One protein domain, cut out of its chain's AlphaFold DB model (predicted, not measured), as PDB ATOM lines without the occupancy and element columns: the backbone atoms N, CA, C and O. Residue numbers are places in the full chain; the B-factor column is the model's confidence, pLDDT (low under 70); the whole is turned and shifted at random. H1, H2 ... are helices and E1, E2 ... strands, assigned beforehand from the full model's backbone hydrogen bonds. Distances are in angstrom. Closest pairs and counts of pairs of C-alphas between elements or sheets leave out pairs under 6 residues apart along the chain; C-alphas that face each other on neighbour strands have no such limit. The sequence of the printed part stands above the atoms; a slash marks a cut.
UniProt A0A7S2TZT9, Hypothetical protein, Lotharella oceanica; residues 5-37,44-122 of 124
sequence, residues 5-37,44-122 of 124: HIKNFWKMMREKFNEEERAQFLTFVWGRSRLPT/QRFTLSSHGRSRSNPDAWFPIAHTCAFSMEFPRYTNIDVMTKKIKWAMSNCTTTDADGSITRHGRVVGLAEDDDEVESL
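What this domain is: This is residues 5 to 37 and 44 to 122 of the 124 residues of the protein "Hypothetical protein" of Lotharella oceanica (UniProt A0A7S2TZT9). A small three-stranded sheet and helices H1, H2 and H3 make one body, H1 packing on one end of H3 and H2 on the other; from H3 a long loop, residues 94 to 115, leads away to H4, whose residues 117 to 122 stick out. The 112 printed residues run H1 H2 E1 E2 E3 H3 H4, mostly helix, with under half in named elements. The mixed sheet has the order E1 E3 E2. The whole is compact, radius of gyration of the C-alphas 14.5 A, spanning 39 by 32 by 24 A.

How they stand to each other: Start at inner strand E3, residues 71 to 74. E1, residues 47 to 50, is parallel to it, with N 72 and O 47 3.0 A apart; E2, residues 64 to 66, is antiparallel, with N 64 and O 73 at 2.8 A, and E2 and E3 form a hairpin. H3, residues 80 to 93, only grazes the sheet, as do H1, residues 5 to 15, and H2, residues 19 to 30. H3 touches H1 with residues 80 to 84 alone, about perpendicular at 74 degrees; the closest C-alphas, Asn 8 and Ile 80, are 6.0 A apart. With residues 88 to 91 alone it touches H2, closest at the C-alphas of Phe 28 and Met 91, 5.8 A. H4, residues 116 to 122, touches no helix and is not on the sheet. Every O i to N i+4 pair is within hydrogen-bond range in H1, H2 and H3; H4 has 0 of 3, and 2 of 4 O i to N i+3 pairs.

Where its parts are: Find C-alpha 5 at (46.603, 44.563, -22.548), where H1 begins its 15.2 A; H2 spans 16.6 A. H3 runs 19.8 A to C-alpha 93 at (35.246, 32.446, -6.717). H4 ends at C-alpha 122, (45.940, 30.422, 1.600).

The domain as a whole: Residues 38 to 43 are not printed; C-alphas 37 and 44 are 14.5 A apart. The links E1 to E2 and H3 to H4 are long. Residues 33 to 36 and 95 to 122 have pLDDT under 70.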
ATOM      1  N   HIS A   5      47.450  45.237 -23.547       84.94
ATOM      2  CA  HIS A   5      46.603  44.563 -22.548       84.94
ATOM      3  C   HIS A   5      45.468  43.762 -23.203       84.94
ATOM      4  O   HIS A   5      45.200  42.631 -22.805       84.94
ATOM      5  N   ILE A   6      44.867  44.294 -24.273       90.44
ATOM      6  CA  ILE A   6      43.823  43.601 -25.041       90.44
ATOM      7  C   ILE A   6      44.415  42.446 -25.853       90.44
ATOM      8  O   ILE A   6      43.803  41.384 -25.969       90.44
ATOM      9  N   LYS A   7      45.624  42.617 -26.404       92.31
ATOM     10  CA  LYS A   7      46.324  41.532 -27.114       92.31
ATOM     11  C   LYS A   7      46.628  40.364 -26.174       92.31
ATOM     12  O   LYS A   7      46.378  39.220 -26.550       92.31
ATOM     13  N   ASN A   8      47.102  40.652 -24.961       92.25
ATOM     14  CA  ASN A   8      47.383  39.646 -23.935       92.25
ATOM     15  C   ASN A   8      46.116  38.913 -23.493       92.25
ATOM     16  O   ASN A   8      46.144  37.690 -23.402       92.25
ATOM     17  N   PHE A   9      45.000  39.628 -23.323       93.81
ATOM     18  CA  PHE A   9      43.706  39.012 -23.030       93.81
ATOM     19  C   PHE A   9      43.307  37.985 -24.100       93.81
ATOM     20  O   PHE A   9      43.043  36.823 -23.798       93.81
ATOM     21  N   TRP A  10      43.328  38.371 -25.378       93.25
ATOM     22  CA  TRP A  10      42.956  37.446 -26.452       93.25
ATOM     23  C   TRP A  10      43.958  36.305 -26.633       93.25
ATOM     24  O   TRP A  10      43.569  35.205 -27.026       93.25
ATOM     25  N   LYS A  11      45.240  36.553 -26.352       94.31
ATOM     26  CA  LYS A  11      46.267  35.510 -26.316       94.31
ATOM     27  C   LYS A  11      45.970  34.498 -25.208       94.31
ATOM     28  O   LYS A  11      45.967  33.306 -25.483       94.31
ATOM     29  N   MET A  12      45.626  34.960 -24.006       95.25
ATOM     30  CA  MET A  12      45.229  34.107 -22.883       95.25
ATOM     31  C   MET A  12      44.003  33.262 -23.244       95.25
ATOM     32  O   MET A  12      44.052  32.043 -23.105       95.25
ATOM     33  N   MET A  13      42.944  33.876 -23.780       93.94
ATOM     34  CA  MET A  13      41.727  33.157 -24.185       93.94
ATOM     35  C   MET A  13      42.013  32.030 -25.189       93.94
ATOM     36  O   MET A  13      41.392  30.972 -25.122       93.94
ATOM     37  N   ARG A  14      42.954  32.236 -26.123       94.12
ATOM     38  CA  ARG A  14      43.312  31.234 -27.139       94.12
ATOM     39  C   ARG A  14      44.288  30.170 -26.644       94.12
ATOM     40  O   ARG A  14      44.112  29.009 -26.984       94.12
ATOM     41  N   GLU A  15      45.314  30.565 -25.898       95.31
ATOM     42  CA  GLU A  15      46.465  29.702 -25.589       95.31
ATOM     43  C   GLU A  15      46.435  29.113 -24.174       95.31
ATOM     44  O   GLU A  15      47.057  28.083 -23.936       95.31
ATOM     45  N   LYS A  16      45.758  29.765 -23.219       94.31
ATOM     46  CA  LYS A  16      45.777  29.385 -21.793       94.31
ATOM     47  C   LYS A  16      44.449  28.811 -21.297       94.31
ATOM     48  O   LYS A  16      44.439  28.199 -20.229       94.31
ATOM     49  N   PHE A  17      43.353  29.059 -22.019       92.62
ATOM     50  CA  PHE A  17      42.019  28.564 -21.676       92.62
ATOM     51  C   PHE A  17      41.613  27.405 -22.586       92.62
ATOM     52  O   PHE A  17      41.728  27.516 -23.815       92.62
ATOM     53  N   ASN A  18      41.099  26.335 -21.982       92.38
ATOM     54  CA  ASN A  18      40.423  25.245 -22.692       92.38
ATOM     55  C   ASN A  18      38.953  25.604 -23.011       92.38
ATOM     56  O   ASN A  18      38.498  26.724 -22.757       92.38
ATOM     57  N   GLU A  19      38.214  24.685 -23.633       88.06
ATOM     58  CA  GLU A  19      36.814  24.921 -24.011       88.06
ATOM     59  C   GLU A  19      35.903  25.113 -22.794       88.06
ATOM     60  O   GLU A  19      35.079  26.033 -22.803       88.06
ATOM     61  N   GLU A  20      36.096  24.336 -21.723       88.50
ATOM     62  CA  GLU A  20      35.315  24.490 -20.494       88.50
ATOM     63  C   GLU A  20      35.543  25.861 -19.842       88.50
ATOM     64  O   GLU A  20      34.592  26.546 -19.471       88.50
ATOM     65  N   GLU A  21      36.793  26.312 -19.756       89.88
ATOM     66  CA  GLU A  21      37.172  27.600 -19.168       89.88
ATOM     67  C   GLU A  21      36.658  28.776 -20.005       89.88
ATOM     68  O   GLU A  21      36.243  29.799 -19.461       89.88
ATOM     69  N   ARG A  22      36.616  28.644 -21.336       90.06
ATOM     70  CA  ARG A  22      35.991  29.654 -22.208       90.06
ATOM     71  C   ARG A  22      34.485  29.741 -21.977       90.06
ATOM     72  O   ARG A  22      33.948  30.849 -21.950       90.06
ATOM     73  N   ALA A  23      33.812  28.606 -21.799       85.25
ATOM     74  CA  ALA A  23      32.390  28.584 -21.471       85.25
ATOM     75  C   ALA A  23      32.129  29.212 -20.092       85.25
ATOM     76  O   ALA A  23      31.272  30.085 -19.966       85.25
ATOM     77  N   GLN A  24      32.929  28.853 -19.083       85.75
ATOM     78  CA  GLN A  24      32.865  29.455 -17.748       85.75
ATOM     79  C   GLN A  24      33.112  30.966 -17.783       85.75
ATOM     80  O   GLN A  24      32.417  31.716 -17.100       85.75
ATOM     81  N   PHE A  25      34.062  31.432 -18.600       89.38
ATOM     82  CA  PHE A  25      34.340  32.857 -18.756       89.38
ATOM     83  C   PHE A  25      33.111  33.607 -19.267       89.38
ATOM     84  O   PHE A  25      32.780  34.671 -18.750       89.38
ATOM     85  N   LEU A  26      32.409  33.052 -20.258       85.44
ATOM     86  CA  LEU A  26      31.188  33.657 -20.783       85.44
ATOM     87  C   LEU A  26      30.095  33.742 -19.719       85.44
ATOM     88  O   LEU A  26      29.484  34.799 -19.578       85.44
ATOM     89  N   THR A  27      29.896  32.686 -18.927       83.12
ATOM     90  CA  THR A  27      28.967  32.722 -17.788       83.12
ATOM     91  C   THR A  27      29.365  33.808 -16.786       83.12
ATOM     92  O   THR A  27      28.508  34.566 -16.338       83.12
ATOM     93  N   PHE A  28      30.663  33.957 -16.504       84.69
ATOM     94  CA  PHE A  28      31.195  34.971 -15.590       84.69
ATOM     95  C   PHE A  28      30.955  36.415 -16.063       84.69
ATOM     96  O   PHE A  28      30.618  37.268 -15.248       84.69
ATOM     97  N   VAL A  29      31.088  36.715 -17.362       86.62
ATOM     98  CA  VAL A  29      30.914  38.094 -17.877       86.62
ATOM     99  C   VAL A  29      29.513  38.430 -18.357       86.62
ATOM    100  O   VAL A  29      29.213  39.602 -18.578       86.62
ATOM    101  N   TRP A  30      28.667  37.428 -18.573       81.00
ATOM    102  CA  TRP A  30      27.345  37.614 -19.168       81.00
ATOM    103  C   TRP A  30      26.204  37.209 -18.232       81.00
ATOM    104  O   TRP A  30      25.064  37.612 -18.456       81.00
ATOM    105  N   GLY A  31      26.492  36.441 -17.177       73.44
ATOM    106  CA  GLY A  31      25.507  36.024 -16.175       73.44
ATOM    107  C   GLY A  31      24.398  35.128 -16.728       73.44
ATOM    108  O   GLY A  31      23.331  35.040 -16.133       73.44
ATOM    109  N   ARG A  32      24.606  34.500 -17.892       70.88
ATOM    110  CA  ARG A  32      23.658  33.563 -18.501       70.88
ATOM    111  C   ARG A  32      24.305  32.202 -18.659       70.88
ATOM    112  O   ARG A  32      25.395  32.092 -19.211       70.88
ATOM    113  N   SER A  33      23.581  31.164 -18.257       64.75
ATOM    114  CA  SER A  33      24.047  29.774 -18.302       64.75
ATOM    115  C   SER A  33      24.022  29.172 -19.716       64.75
ATOM    116  O   SER A  33      24.594  28.108 -19.941       64.75
ATOM    117  N   ARG A  34      23.354  29.821 -20.685       66.19
ATOM    118  CA  ARG A  34      23.237  29.345 -22.074       66.19
ATOM    119  C   ARG A  34      23.783  30.371 -23.054       66.19
ATOM    120  O   ARG A  34      23.279  31.490 -23.103       66.19
ATOM    121  N   LEU A  35      24.746  29.945 -23.870       68.62
ATOM    122  CA  LEU A  35      25.211  30.663 -25.059       68.62
ATOM    123  C   LEU A  35      24.038  30.962 -26.012       68.62
ATOM    124  O   LEU A  35      23.172  30.095 -26.178       68.62
ATOM    125  N   PRO A  36      23.987  32.145 -26.654       66.75
ATOM    126  CA  PRO A  36      23.018  32.386 -27.711       66.75
ATOM    127  C   PRO A  36      23.289  31.446 -28.886       66.75
ATOM    128  O   PRO A  36      24.440  31.135 -29.195       66.75
ATOM    129  N   THR A  37      22.227  31.019 -29.562       72.25
ATOM    130  CA  THR A  37      22.306  30.066 -30.676       72.25
ATOM    131  C   THR A  37      22.946  30.676 -31.928       72.25
ATOM    132  O   THR A  37      23.469  29.946 -32.768       72.25
ATOM    133  N   GLN A  44      24.041  42.698 -26.920       76.12
ATOM    134  CA  GLN A  44      25.078  43.600 -26.420       76.12
ATOM    135  C   GLN A  44      26.460  43.154 -26.907       76.12
ATOM    136  O   GLN A  44      26.733  41.960 -27.041       76.12
ATOM    137  N   ARG A  45      27.353  44.117 -27.163       83.69
ATOM    138  CA  ARG A  45      28.749  43.844 -27.529       83.69
ATOM    139  C   ARG A  45      29.606  43.705 -26.278       83.69
ATOM    140  O   ARG A  45      29.550  44.566 -25.405       83.69
ATOM    141  N   PHE A  46      30.449  42.676 -26.248       87.94
ATOM    142  CA  PHE A  46      31.401  42.500 -25.159       87.94
ATOM    143  C   PHE A  46      32.419  43.642 -25.133       87.94
ATOM    144  O   PHE A  46      33.072  43.911 -26.148       87.94
ATOM    145  N   THR A  47      32.564  44.298 -23.982       90.31
ATOM    146  CA  THR A  47      33.473  45.443 -23.821       90.31
ATOM    147  C   THR A  47      34.555  45.146 -22.789       90.31
ATOM    148  O   THR A  47      34.272  44.615 -21.718       90.31
ATOM    149  N   LEU A  48      35.799  45.508 -23.115       91.19
ATOM    150  CA  LEU A  48      36.959  45.384 -22.233       91.19
ATOM    151  C   LEU A  48      37.527  46.762 -21.901       91.19
ATOM    152  O   LEU A  48      37.797  47.550 -22.812       91.19
ATOM    153  N   SER A  49      37.758  47.025 -20.618       89.88
ATOM    154  CA  SER A  49      38.362  48.269 -20.128       89.88
ATOM    155  C   SER A  49      39.502  48.013 -19.139       89.88
ATOM    156  O   SER A  49      39.631  46.950 -18.536       89.88
ATOM    157  N   SER A  50      40.375  49.009 -18.988       88.25
ATOM    158  CA  SER A  50      41.446  48.985 -17.990       88.25
ATOM    159  C   SER A  50      40.906  49.465 -16.646       88.25
ATOM    160  O   SER A  50      40.306  50.538 -16.590       88.25
ATOM    161  N   HIS A  51      41.214  48.754 -15.562       85.81
ATOM    162  CA  HIS A  51      40.865  49.208 -14.215       85.81
ATOM    163  C   HIS A  51      41.743  50.410 -13.813       85.81
ATOM    164  O   HIS A  51      42.969  50.315 -13.737       85.81
ATOM    165  N   GLY A  52      41.131  51.579 -13.607       77.38
ATOM    166  CA  GLY A  52      41.858  52.847 -13.460       77.38
ATOM    167  C   GLY A  52      42.652  52.994 -12.156       77.38
ATOM    168  O   GLY A  52      43.651  53.715 -12.132       77.38
ATOM    169  N   ARG A  53      42.242  52.305 -11.082       77.50
ATOM    170  CA  ARG A  53      42.854  52.424  -9.744       77.50
ATOM    171  C   ARG A  53      44.083  51.536  -9.539       77.50
ATOM    172  O   ARG A  53      44.852  51.767  -8.616       77.50
ATOM    173  N   SER A  54      44.333  50.579 -10.431       81.69
ATOM    174  CA  SER A  54      45.396  49.581 -10.271       81.69
ATOM    175  C   SER A  54      46.749  50.015 -10.856       81.69
ATOM    176  O   SER A  54      47.598  49.171 -11.124       81.69
ATOM    177  N   ARG A  55      46.967  51.310 -11.140       77.25
ATOM    178  CA  ARG A  55      48.167  51.778 -11.871       77.25
ATOM    179  C   ARG A  55      49.472  51.547 -11.112       77.25
ATOM    180  O   ARG A  55      50.485  51.294 -11.754       77.25
ATOM    181  N   SER A  56      49.445  51.651  -9.785       85.12
ATOM    182  CA  SER A  56      50.647  51.536  -8.950       85.12
ATOM    183  C   SER A  56      51.027  50.085  -8.652       85.12
ATOM    184  O   SER A  56      52.207  49.782  -8.539       85.12
ATOM    185  N   ASN A  57      50.040  49.192  -8.546       89.31
ATOM    186  CA  ASN A  57      50.262  47.770  -8.296       89.31
ATOM    187  C   ASN A  57      49.193  46.935  -9.027       89.31
ATOM    188  O   ASN A  57      48.209  46.544  -8.406       89.31
ATOM    189  N   PRO A  58      49.312  46.716 -10.349       89.06
ATOM    190  CA  PRO A  58      48.254  46.083 -11.138       89.06
ATOM    191  C   PRO A  58      47.984  44.631 -10.741       89.06
ATOM    192  O   PRO A  58      46.843  44.185 -10.812       89.06
ATOM    193  N   ASP A  59      49.008  43.918 -10.282       92.19
ATOM    194  CA  ASP A  59      48.933  42.490  -9.976       92.19
ATOM    195  C   ASP A  59      48.254  42.195  -8.628       92.19
ATOM    196  O   ASP A  59      47.828  41.065  -8.389       92.19
ATOM    197  N   ALA A  60      48.081  43.202  -7.768       89.12
ATOM    198  CA  ALA A  60      47.302  43.063  -6.535       89.12
ATOM    199  C   ALA A  60      45.787  43.017  -6.785       89.12
ATOM    200  O   ALA A  60      45.043  42.466  -5.979       89.12
ATOM    201  N   TRP A  61      45.312  43.545  -7.914       90.81
ATOM    202  CA  TRP A  61      43.882  43.697  -8.173       90.81
ATOM    203  C   TRP A  61      43.324  42.508  -8.958       90.81
ATOM    204  O   TRP A  61      44.013  41.896  -9.771       90.81
ATOM    205  N   PHE A  62      42.056  42.187  -8.717       91.62
ATOM    206  CA  PHE A  62      41.304  41.195  -9.485       91.62
ATOM    207  C   PHE A  62      40.515  41.868 -10.619       91.62
ATOM    208  O   PHE A  62      40.263  43.076 -10.563       91.62
ATOM    209  N   PRO A  63      40.135  41.124 -11.674       91.75
ATOM    210  CA  PRO A  63      39.224  41.650 -12.684       91.75
ATOM    211  C   PRO A  63      37.817  41.832 -12.101       91.75
ATOM    212  O   PRO A  63      37.399  41.084 -11.218       91.75
ATOM    213  N   ILE A  64      37.067  42.781 -12.652       89.31
ATOM    214  CA  ILE A  64      35.674  43.044 -12.290       89.31
ATOM    215  C   ILE A  64      34.812  42.794 -13.523       89.31
ATOM    216  O   ILE A  64      35.040  43.371 -14.589       89.31
ATOM    217  N   ALA A  65      33.827  41.910 -13.387       89.75
ATOM    218  CA  ALA A  65      32.842  41.639 -14.424       89.75
ATOM    219  C   ALA A  65      31.546  42.404 -14.139       89.75
ATOM    220  O   ALA A  65      31.017  42.380 -13.030       89.75
ATOM    221  N   HIS A  66      31.005  43.045 -15.170       88.12
ATOM    222  CA  HIS A  66      29.696  43.680 -15.148       88.12
ATOM    223  C   HIS A  66      28.743  42.847 -16.006       88.12
ATOM    224  O   HIS A  66      28.561  43.115 -17.198       88.12
ATOM    225  N   THR A  67      28.137  41.832 -15.390       83.25
ATOM    226  CA  THR A  67      27.292  40.834 -16.066       83.25
ATOM    227  C   THR A  67      26.134  41.460 -16.843       83.25
ATOM    228  O   THR A  67      25.938  41.146 -18.016       83.25
ATOM    229  N   CYS A  68      25.421  42.421 -16.245       80.12
ATOM    230  CA  CYS A  68      24.300  43.114 -16.895       80.12
ATOM    231  C   CYS A  68      24.712  43.876 -18.166       80.12
ATOM    232  O   CYS A  68      23.943  43.941 -19.126       80.12
ATOM    233  N   ALA A  69      25.921  44.444 -18.166       82.19
ATOM    234  CA  ALA A  69      26.451  45.273 -19.247       82.19
ATOM    235  C   ALA A  69      27.322  44.487 -20.239       82.19
ATOM    236  O   ALA A  69      27.887  45.083 -21.154       82.19
ATOM    237  N   PHE A  70      27.482  43.174 -20.031       87.12
ATOM    238  CA  PHE A  70      28.374  42.312 -20.802       87.12
ATOM    239  C   PHE A  70      29.758  42.951 -21.002       87.12
ATOM    240  O   PHE A  70      30.241  43.152 -22.118       87.12
ATOM    241  N   SER A  71      30.389  43.337 -19.897       89.12
ATOM    242  CA  SER A  71      31.710  43.963 -19.922       89.12
ATOM    243  C   SER A  71      32.584  43.477 -18.779       89.12
ATOM    244  O   SER A  71      32.095  42.991 -17.761       89.12
ATOM    245  N   MET A  72      33.894  43.583 -18.969       91.94
ATOM    246  CA  MET A  72      34.882  43.300 -17.938       91.94
ATOM    247  C   MET A  72      35.919  44.411 -17.924       91.94
ATOM    248  O   MET A  72      36.445  44.797 -18.971       91.94
ATOM    249  N   GLU A  73      36.275  44.851 -16.727       91.44
ATOM    250  CA  GLU A  73      37.468  45.646 -16.515       91.44
ATOM    251  C   GLU A  73      38.544  44.846 -15.795       91.44
ATOM    252  O   GLU A  73      38.268  44.038 -14.907       91.44
ATOM    253  N   PHE A  74      39.795  45.045 -16.196       91.62
ATOM    254  CA  PHE A  74      40.918  44.373 -15.560       91.62
ATOM    255  C   PHE A  74      42.170  45.261 -15.522       91.62
ATOM    256  O   PHE A  74      42.349  46.141 -16.372       91.62
ATOM    257  N   PRO A  75      43.044  45.067 -14.523       92.81
ATOM    258  CA  PRO A  75      44.343  45.725 -14.452       92.81
ATOM    259  C   PRO A  75      45.227  45.456 -15.671       92.81
ATOM    260  O   PRO A  75      45.153  44.412 -16.321       92.81
ATOM    261  N   ARG A  76      46.168  46.366 -15.933       92.75
ATOM    262  CA  ARG A  76      47.278  46.116 -16.865       92.75
ATOM    263  C   ARG A  76      48.329  45.234 -16.190       92.75
ATOM    264  O   ARG A  76      49.382  45.733 -15.808       92.75
ATOM    265  N   TYR A  77      48.003  43.955 -16.017       92.88
ATOM    266  CA  TYR A  77      48.884  42.974 -15.385       92.88
ATOM    267  C   TYR A  77      50.273  42.952 -16.020       92.88
ATOM    268  O   TYR A  77      50.415  43.134 -17.235       92.88
ATOM    269  N   THR A  78      51.285  42.687 -15.197       91.56
ATOM    270  CA  THR A  78      52.691  42.694 -15.627       91.56
ATOM    271  C   THR A  78      52.993  41.612 -16.663       91.56
ATOM    272  O   THR A  78      53.814  41.819 -17.557       91.56
ATOM    273  N   ASN A  79      52.304  40.468 -16.589       91.75
ATOM    274  CA  ASN A  79      52.427  39.383 -17.554       91.75
ATOM    275  C   ASN A  79      51.114  38.599 -17.746       91.75
ATOM    276  O   ASN A  79      50.138  38.738 -17.004       91.75
ATOM    277  N   ILE A  80      51.104  37.760 -18.784       93.75
ATOM    278  CA  ILE A  80      49.941  36.954 -19.168       93.75
ATOM    279  C   ILE A  80      49.594  35.868 -18.141       93.75
ATOM    280  O   ILE A  80      48.425  35.517 -18.002       93.75
ATOM    281  N   ASP A  81      50.571  35.337 -17.409       94.56
ATOM    282  CA  ASP A  81      50.342  34.278 -16.426       94.56
ATOM    283  C   ASP A  81      49.641  34.821 -15.173       94.56
ATOM    284  O   ASP A  81      48.716  34.183 -14.674       94.56
ATOM    285  N   VAL A  82      49.985  36.032 -14.717       94.56
ATOM    286  CA  VAL A  82      49.261  36.739 -13.646       94.56
ATOM    287  C   VAL A  82      47.823  37.018 -14.075       94.56
ATOM    288  O   VAL A  82      46.894  36.677 -13.345       94.56
ATOM    289  N   MET A  83      47.627  37.546 -15.289       94.56
ATOM    290  CA  MET A  83      46.293  37.760 -15.862       94.56
ATOM    291  C   MET A  83      45.466  36.470 -15.864       94.56
ATOM    292  O   MET A  83      44.327  36.463 -15.406       94.56
ATOM    293  N   THR A  84      46.066  35.371 -16.332       95.12
ATOM    294  CA  THR A  84      45.430  34.047 -16.376       95.12
ATOM    295  C   THR A  84      45.005  33.606 -14.980       95.12
ATOM    296  O   THR A  84      43.849  33.244 -14.780       95.12
ATOM    297  N   LYS A  85      45.919  33.670 -14.004       94.94
ATOM    298  CA  LYS A  85      45.649  33.266 -12.618       94.94
ATOM    299  C   LYS A  85      44.522  34.092 -12.001       94.94
ATOM    300  O   LYS A  85      43.593  33.517 -11.447       94.94
ATOM    301  N   LYS A  86      44.569  35.420 -12.133       93.94
ATOM    302  CA  LYS A  86      43.575  36.329 -11.544       93.94
ATOM    303  C   LYS A  86      42.197  36.173 -12.179       93.94
ATOM    304  O   LYS A  86      41.207  36.158 -11.454       93.94
ATOM    305  N   ILE A  87      42.121  36.014 -13.503       93.38
ATOM    306  CA  ILE A  87      40.844  35.801 -14.199       93.38
ATOM    307  C   ILE A  87      40.253  34.435 -13.852       93.38
ATOM    308  O   ILE A  87      39.085  34.382 -13.482       93.38
ATOM    309  N   LYS A  88      41.044  33.353 -13.881       93.31
ATOM    310  CA  LYS A  88      40.562  32.024 -13.463       93.31
ATOM    311  C   LYS A  88      40.076  32.037 -12.018       93.31
ATOM    312  O   LYS A  88      38.990  31.550 -11.734       93.31
ATOM    313  N   TRP A  89      40.840  32.661 -11.121       92.31
ATOM    314  CA  TRP A  89      40.445  32.790  -9.724       92.31
ATOM    315  C   TRP A  89      39.121  33.546  -9.580       92.31
ATOM    316  O   TRP A  89      38.222  33.059  -8.901       92.31
ATOM    317  N   ALA A  90      38.967  34.690 -10.254       90.94
ATOM    318  CA  ALA A  90      37.732  35.469 -10.205       90.94
ATOM    319  C   ALA A  90      36.535  34.672 -10.739       90.94
ATOM    320  O   ALA A  90      35.493  34.653 -10.096       90.94
ATOM    321  N   MET A  91      36.697  33.949 -11.850       89.25
ATOM    322  CA  MET A  91      35.653  33.084 -12.408       89.25
ATOM    323  C   MET A  91      35.231  31.967 -11.446       89.25
ATOM    324  O   MET A  91      34.045  31.671 -11.345       89.25
ATOM    325  N   SER A  92      36.181  31.340 -10.747       86.44
ATOM    326  CA  SER A  92      35.890  30.244  -9.815       86.44
ATOM    327  C   SER A  92      35.319  30.711  -8.475       86.44
ATOM    328  O   SER A  92      34.599  29.950  -7.838       86.44
ATOM    329  N   ASN A  93      35.640  31.933  -8.036       84.12
ATOM    330  CA  ASN A  93      35.246  32.446  -6.717       84.12
ATOM    331  C   ASN A  93      34.072  33.437  -6.766       84.12
ATOM    332  O   ASN A  93      33.433  33.674  -5.743       84.12
ATOM    333  N   CYS A  94      33.757  34.011  -7.928       74.06
ATOM    334  CA  CYS A  94      32.581  34.858  -8.106       74.06
ATOM    335  C   CYS A  94      31.408  34.027  -8.625       74.06
ATOM    336  O   CYS A  94      31.161  33.935  -9.828       74.06
ATOM    337  N   THR A  95      30.646  33.452  -7.701       56.09
ATOM    338  CA  THR A  95      29.349  32.848  -8.006       56.09
ATOM    339  C   THR A  95      28.367  33.972  -8.331       56.09
ATOM    340  O   THR A  95      27.929  34.701  -7.441       56.09
ATOM    341  N   THR A  96      28.019  34.152  -9.608       52.56
ATOM    342  CA  THR A  96      26.863  34.992  -9.950       52.56
ATOM    343  C   THR A  96      25.640  34.293  -9.375       52.56
ATOM    344  O   THR A  96      25.344  33.163  -9.745       52.56
ATOM    345  N   THR A  97      24.986  34.925  -8.403       44.88
ATOM    346  CA  THR A  97      23.696  34.476  -7.883       44.88
ATOM    347  C   THR A  97      22.706  34.464  -9.043       44.88
ATOM    348  O   THR A  97      22.274  35.524  -9.495       44.88
ATOM    349  N   ASP A  98      22.385  33.279  -9.557       47.59
ATOM    350  CA  ASP A  98      21.271  33.107 -10.476       47.59
ATOM    351  C   ASP A  98      19.997  33.615  -9.788       47.59
ATOM    352  O   ASP A  98      19.696  33.276  -8.640       47.59
ATOM    353  N   ALA A  99      19.249  34.465 -10.486       45.03
ATOM    354  CA  ALA A  99      17.956  34.983 -10.054       45.03
ATOM    355  C   ALA A  99      16.845  33.913 -10.161       45.03
ATOM    356  O   ALA A  99      15.780  34.181 -10.709       45.03
ATOM    357  N   ASP A 100      17.094  32.711  -9.637       53.50
ATOM    358  CA  ASP A 100      16.094  31.668  -9.398       53.50
ATOM    359  C   ASP A 100      16.339  31.008  -8.028       53.50
ATOM    360  O   ASP A 100      17.075  30.038  -7.892       53.50
ATOM    361  N   GLY A 101      15.767  31.618  -6.984       48.00
ATOM    362  CA  GLY A 101      15.176  30.976  -5.797       48.00
ATOM    363  C   GLY A 101      15.946  30.001  -4.887       48.00
ATOM    364  O   GLY A 101      15.429  29.712  -3.811       48.00
ATOM    365  N   SER A 102      17.132  29.492  -5.219       39.56
ATOM    366  CA  SER A 102      17.835  28.480  -4.412       39.56
ATOM    367  C   SER A 102      19.243  28.944  -4.043       39.56
ATOM    368  O   SER A 102      20.217  28.734  -4.762       39.56
ATOM    369  N   ILE A 103      19.358  29.602  -2.886       41.88
ATOM    370  CA  ILE A 103      20.646  29.975  -2.292       41.88
ATOM    371  C   ILE A 103      21.222  28.743  -1.599       41.88
ATOM    372  O   ILE A 103      20.677  28.279  -0.599       41.88
ATOM    373  N   THR A 104      22.383  28.256  -2.038       36.56
ATOM    374  CA  THR A 104      23.302  27.558  -1.131       36.56
ATOM    375  C   THR A 104      24.759  27.920  -1.441       36.56
ATOM    376  O   THR A 104      25.323  27.505  -2.445       36.56
ATOM    377  N   ARG A 105      25.345  28.621  -0.454       35.69
ATOM    378  CA  ARG A 105      26.769  28.888  -0.138       35.69
ATOM    379  C   ARG A 105      27.345  30.260  -0.532       35.69
ATOM    380  O   ARG A 105      27.977  30.426  -1.561       35.69
ATOM    381  N   HIS A 106      27.132  31.197   0.402       42.72
ATOM    382  CA  HIS A 106      28.003  32.297   0.858       42.72
ATOM    383  C   HIS A 106      29.082  32.801  -0.121       42.72
ATOM    384  O   HIS A 106      30.204  32.306  -0.110       42.72
ATOM    385  N   GLY A 107      28.770  33.857  -0.881       34.94
ATOM    386  CA  GLY A 107      29.740  34.634  -1.660       34.94
ATOM    387  C   GLY A 107      29.789  36.089  -1.185       34.94
ATOM    388  O   GLY A 107      28.803  36.815  -1.297       34.94
ATOM    389  N   ARG A 108      30.931  36.490  -0.621       37.09
ATOM    390  CA  ARG A 108      31.285  37.850  -0.178       37.09
ATOM    391  C   ARG A 108      31.495  38.747  -1.406       37.09
ATOM    392  O   ARG A 108      32.133  38.331  -2.367       37.09
ATOM    393  N   VAL A 109      30.985  39.979  -1.364       38.72
ATOM    394  CA  VAL A 109      31.256  41.022  -2.368       38.72
ATOM    395  C   VAL A 109      32.769  41.278  -2.396       38.72
ATOM    396  O   VAL A 109      33.304  41.928  -1.500       38.72
ATOM    397  N   VAL A 110      33.477  40.740  -3.391       43.25
ATOM    398  CA  VAL A 110      34.910  41.009  -3.600       43.25
ATOM    399  C   VAL A 110      35.065  42.356  -4.293       43.25
ATOM    400  O   VAL A 110      35.182  42.476  -5.508       43.25
ATOM    401  N   GLY A 111      34.997  43.389  -3.465       41.34
ATOM    402  CA  GLY A 111      35.190  44.778  -3.839       41.34
ATOM    403  C   GLY A 111      35.660  45.599  -2.650       41.34
ATOM    404  O   GLY A 111      35.164  46.698  -2.468       41.34
ATOM    405  N   LEU A 112      36.568  45.068  -1.830       36.12
ATOM    406  CA  LEU A 112      37.297  45.839  -0.826       36.12
ATOM    407  C   LEU A 112      38.731  45.317  -0.781       36.12
ATOM    408  O   LEU A 112      38.972  44.147  -0.491       36.12
ATOM    409  N   ALA A 113      39.659  46.193  -1.149       50.75
ATOM    410  CA  ALA A 113      41.052  46.070  -0.776       50.75
ATOM    411  C   ALA A 113      41.129  46.310   0.734       50.75
ATOM    412  O   ALA A 113      41.220  47.464   1.134       50.75
ATOM    413  N   GLU A 114      41.021  45.258   1.543       44.66
ATOM    414  CA  GLU A 114      41.304  45.312   2.981       44.66
ATOM    415  C   GLU A 114      41.985  43.999   3.407       44.66
ATOM    416  O   GLU A 114      41.438  42.914   3.202       44.66
ATOM    417  N   ASP A 115      43.193  44.187   3.945       37.41
ATOM    418  CA  ASP A 115      44.156  43.276   4.578       37.41
ATOM    419  C   ASP A 115      44.826  42.175   3.728       37.41
ATOM    420  O   ASP A 115      44.316  41.076   3.510       37.41
ATOM    421  N   ASP A 116      46.059  42.497   3.317       49.56
ATOM    422  CA  ASP A 116      47.038  41.668   2.594       49.56
ATOM    423  C   ASP A 116      47.509  40.430   3.399       49.56
ATOM    424  O   ASP A 116      48.143  39.546   2.834       49.56
ATOM    425  N   ASP A 117      47.179  40.305   4.689       44.03
ATOM    426  CA  ASP A 117      47.703  39.233   5.552       44.03
ATOM    427  C   ASP A 117      46.891  37.918   5.518       44.03
ATOM    428  O   ASP A 117      47.413  36.860   5.873       44.03
ATOM    429  N   GLU A 118      45.625  37.923   5.073       41.53
ATOM    430  CA  GLU A 118      44.802  36.694   5.072       41.53
ATOM    431  C   GLU A 118      44.982  35.872   3.787       41.53
ATOM    432  O   GLU A 118      44.992  34.639   3.819       41.53
ATOM    433  N   VAL A 119      45.204  36.539   2.651       44.34
ATOM    434  CA  VAL A 119      45.448  35.856   1.371       44.34
ATOM    435  C   VAL A 119      46.794  35.141   1.355       44.34
ATOM    436  O   VAL A 119      46.904  34.121   0.679       44.34
ATOM    437  N   GLU A 120      47.758  35.612   2.155       40.19
ATOM    438  CA  GLU A 120      49.090  35.027   2.327       40.19
ATOM    439  C   GLU A 120      49.074  33.648   3.027       40.19
ATOM    440  O   GLU A 120      49.913  32.779   2.785       40.19
ATOM    441  N   SER A 121      48.029  33.388   3.818       37.78
ATOM    442  CA  SER A 121      47.822  32.114   4.519       37.78
ATOM    443  C   SER A 121      47.193  31.010   3.657       37.78
ATOM    444  O   SER A 121      47.239  29.837   4.025       37.78
ATOM    445  N   LEU A 122      46.619  31.364   2.500       37.53
ATOM    446  CA  LEU A 122      45.940  30.422   1.600       37.53
ATOM    447  C   LEU A 122      46.879  29.767   0.575       37.53
ATOM    448  O   LEU A 122      46.432  28.938  -0.220       37.53
TER     449      LEU A 122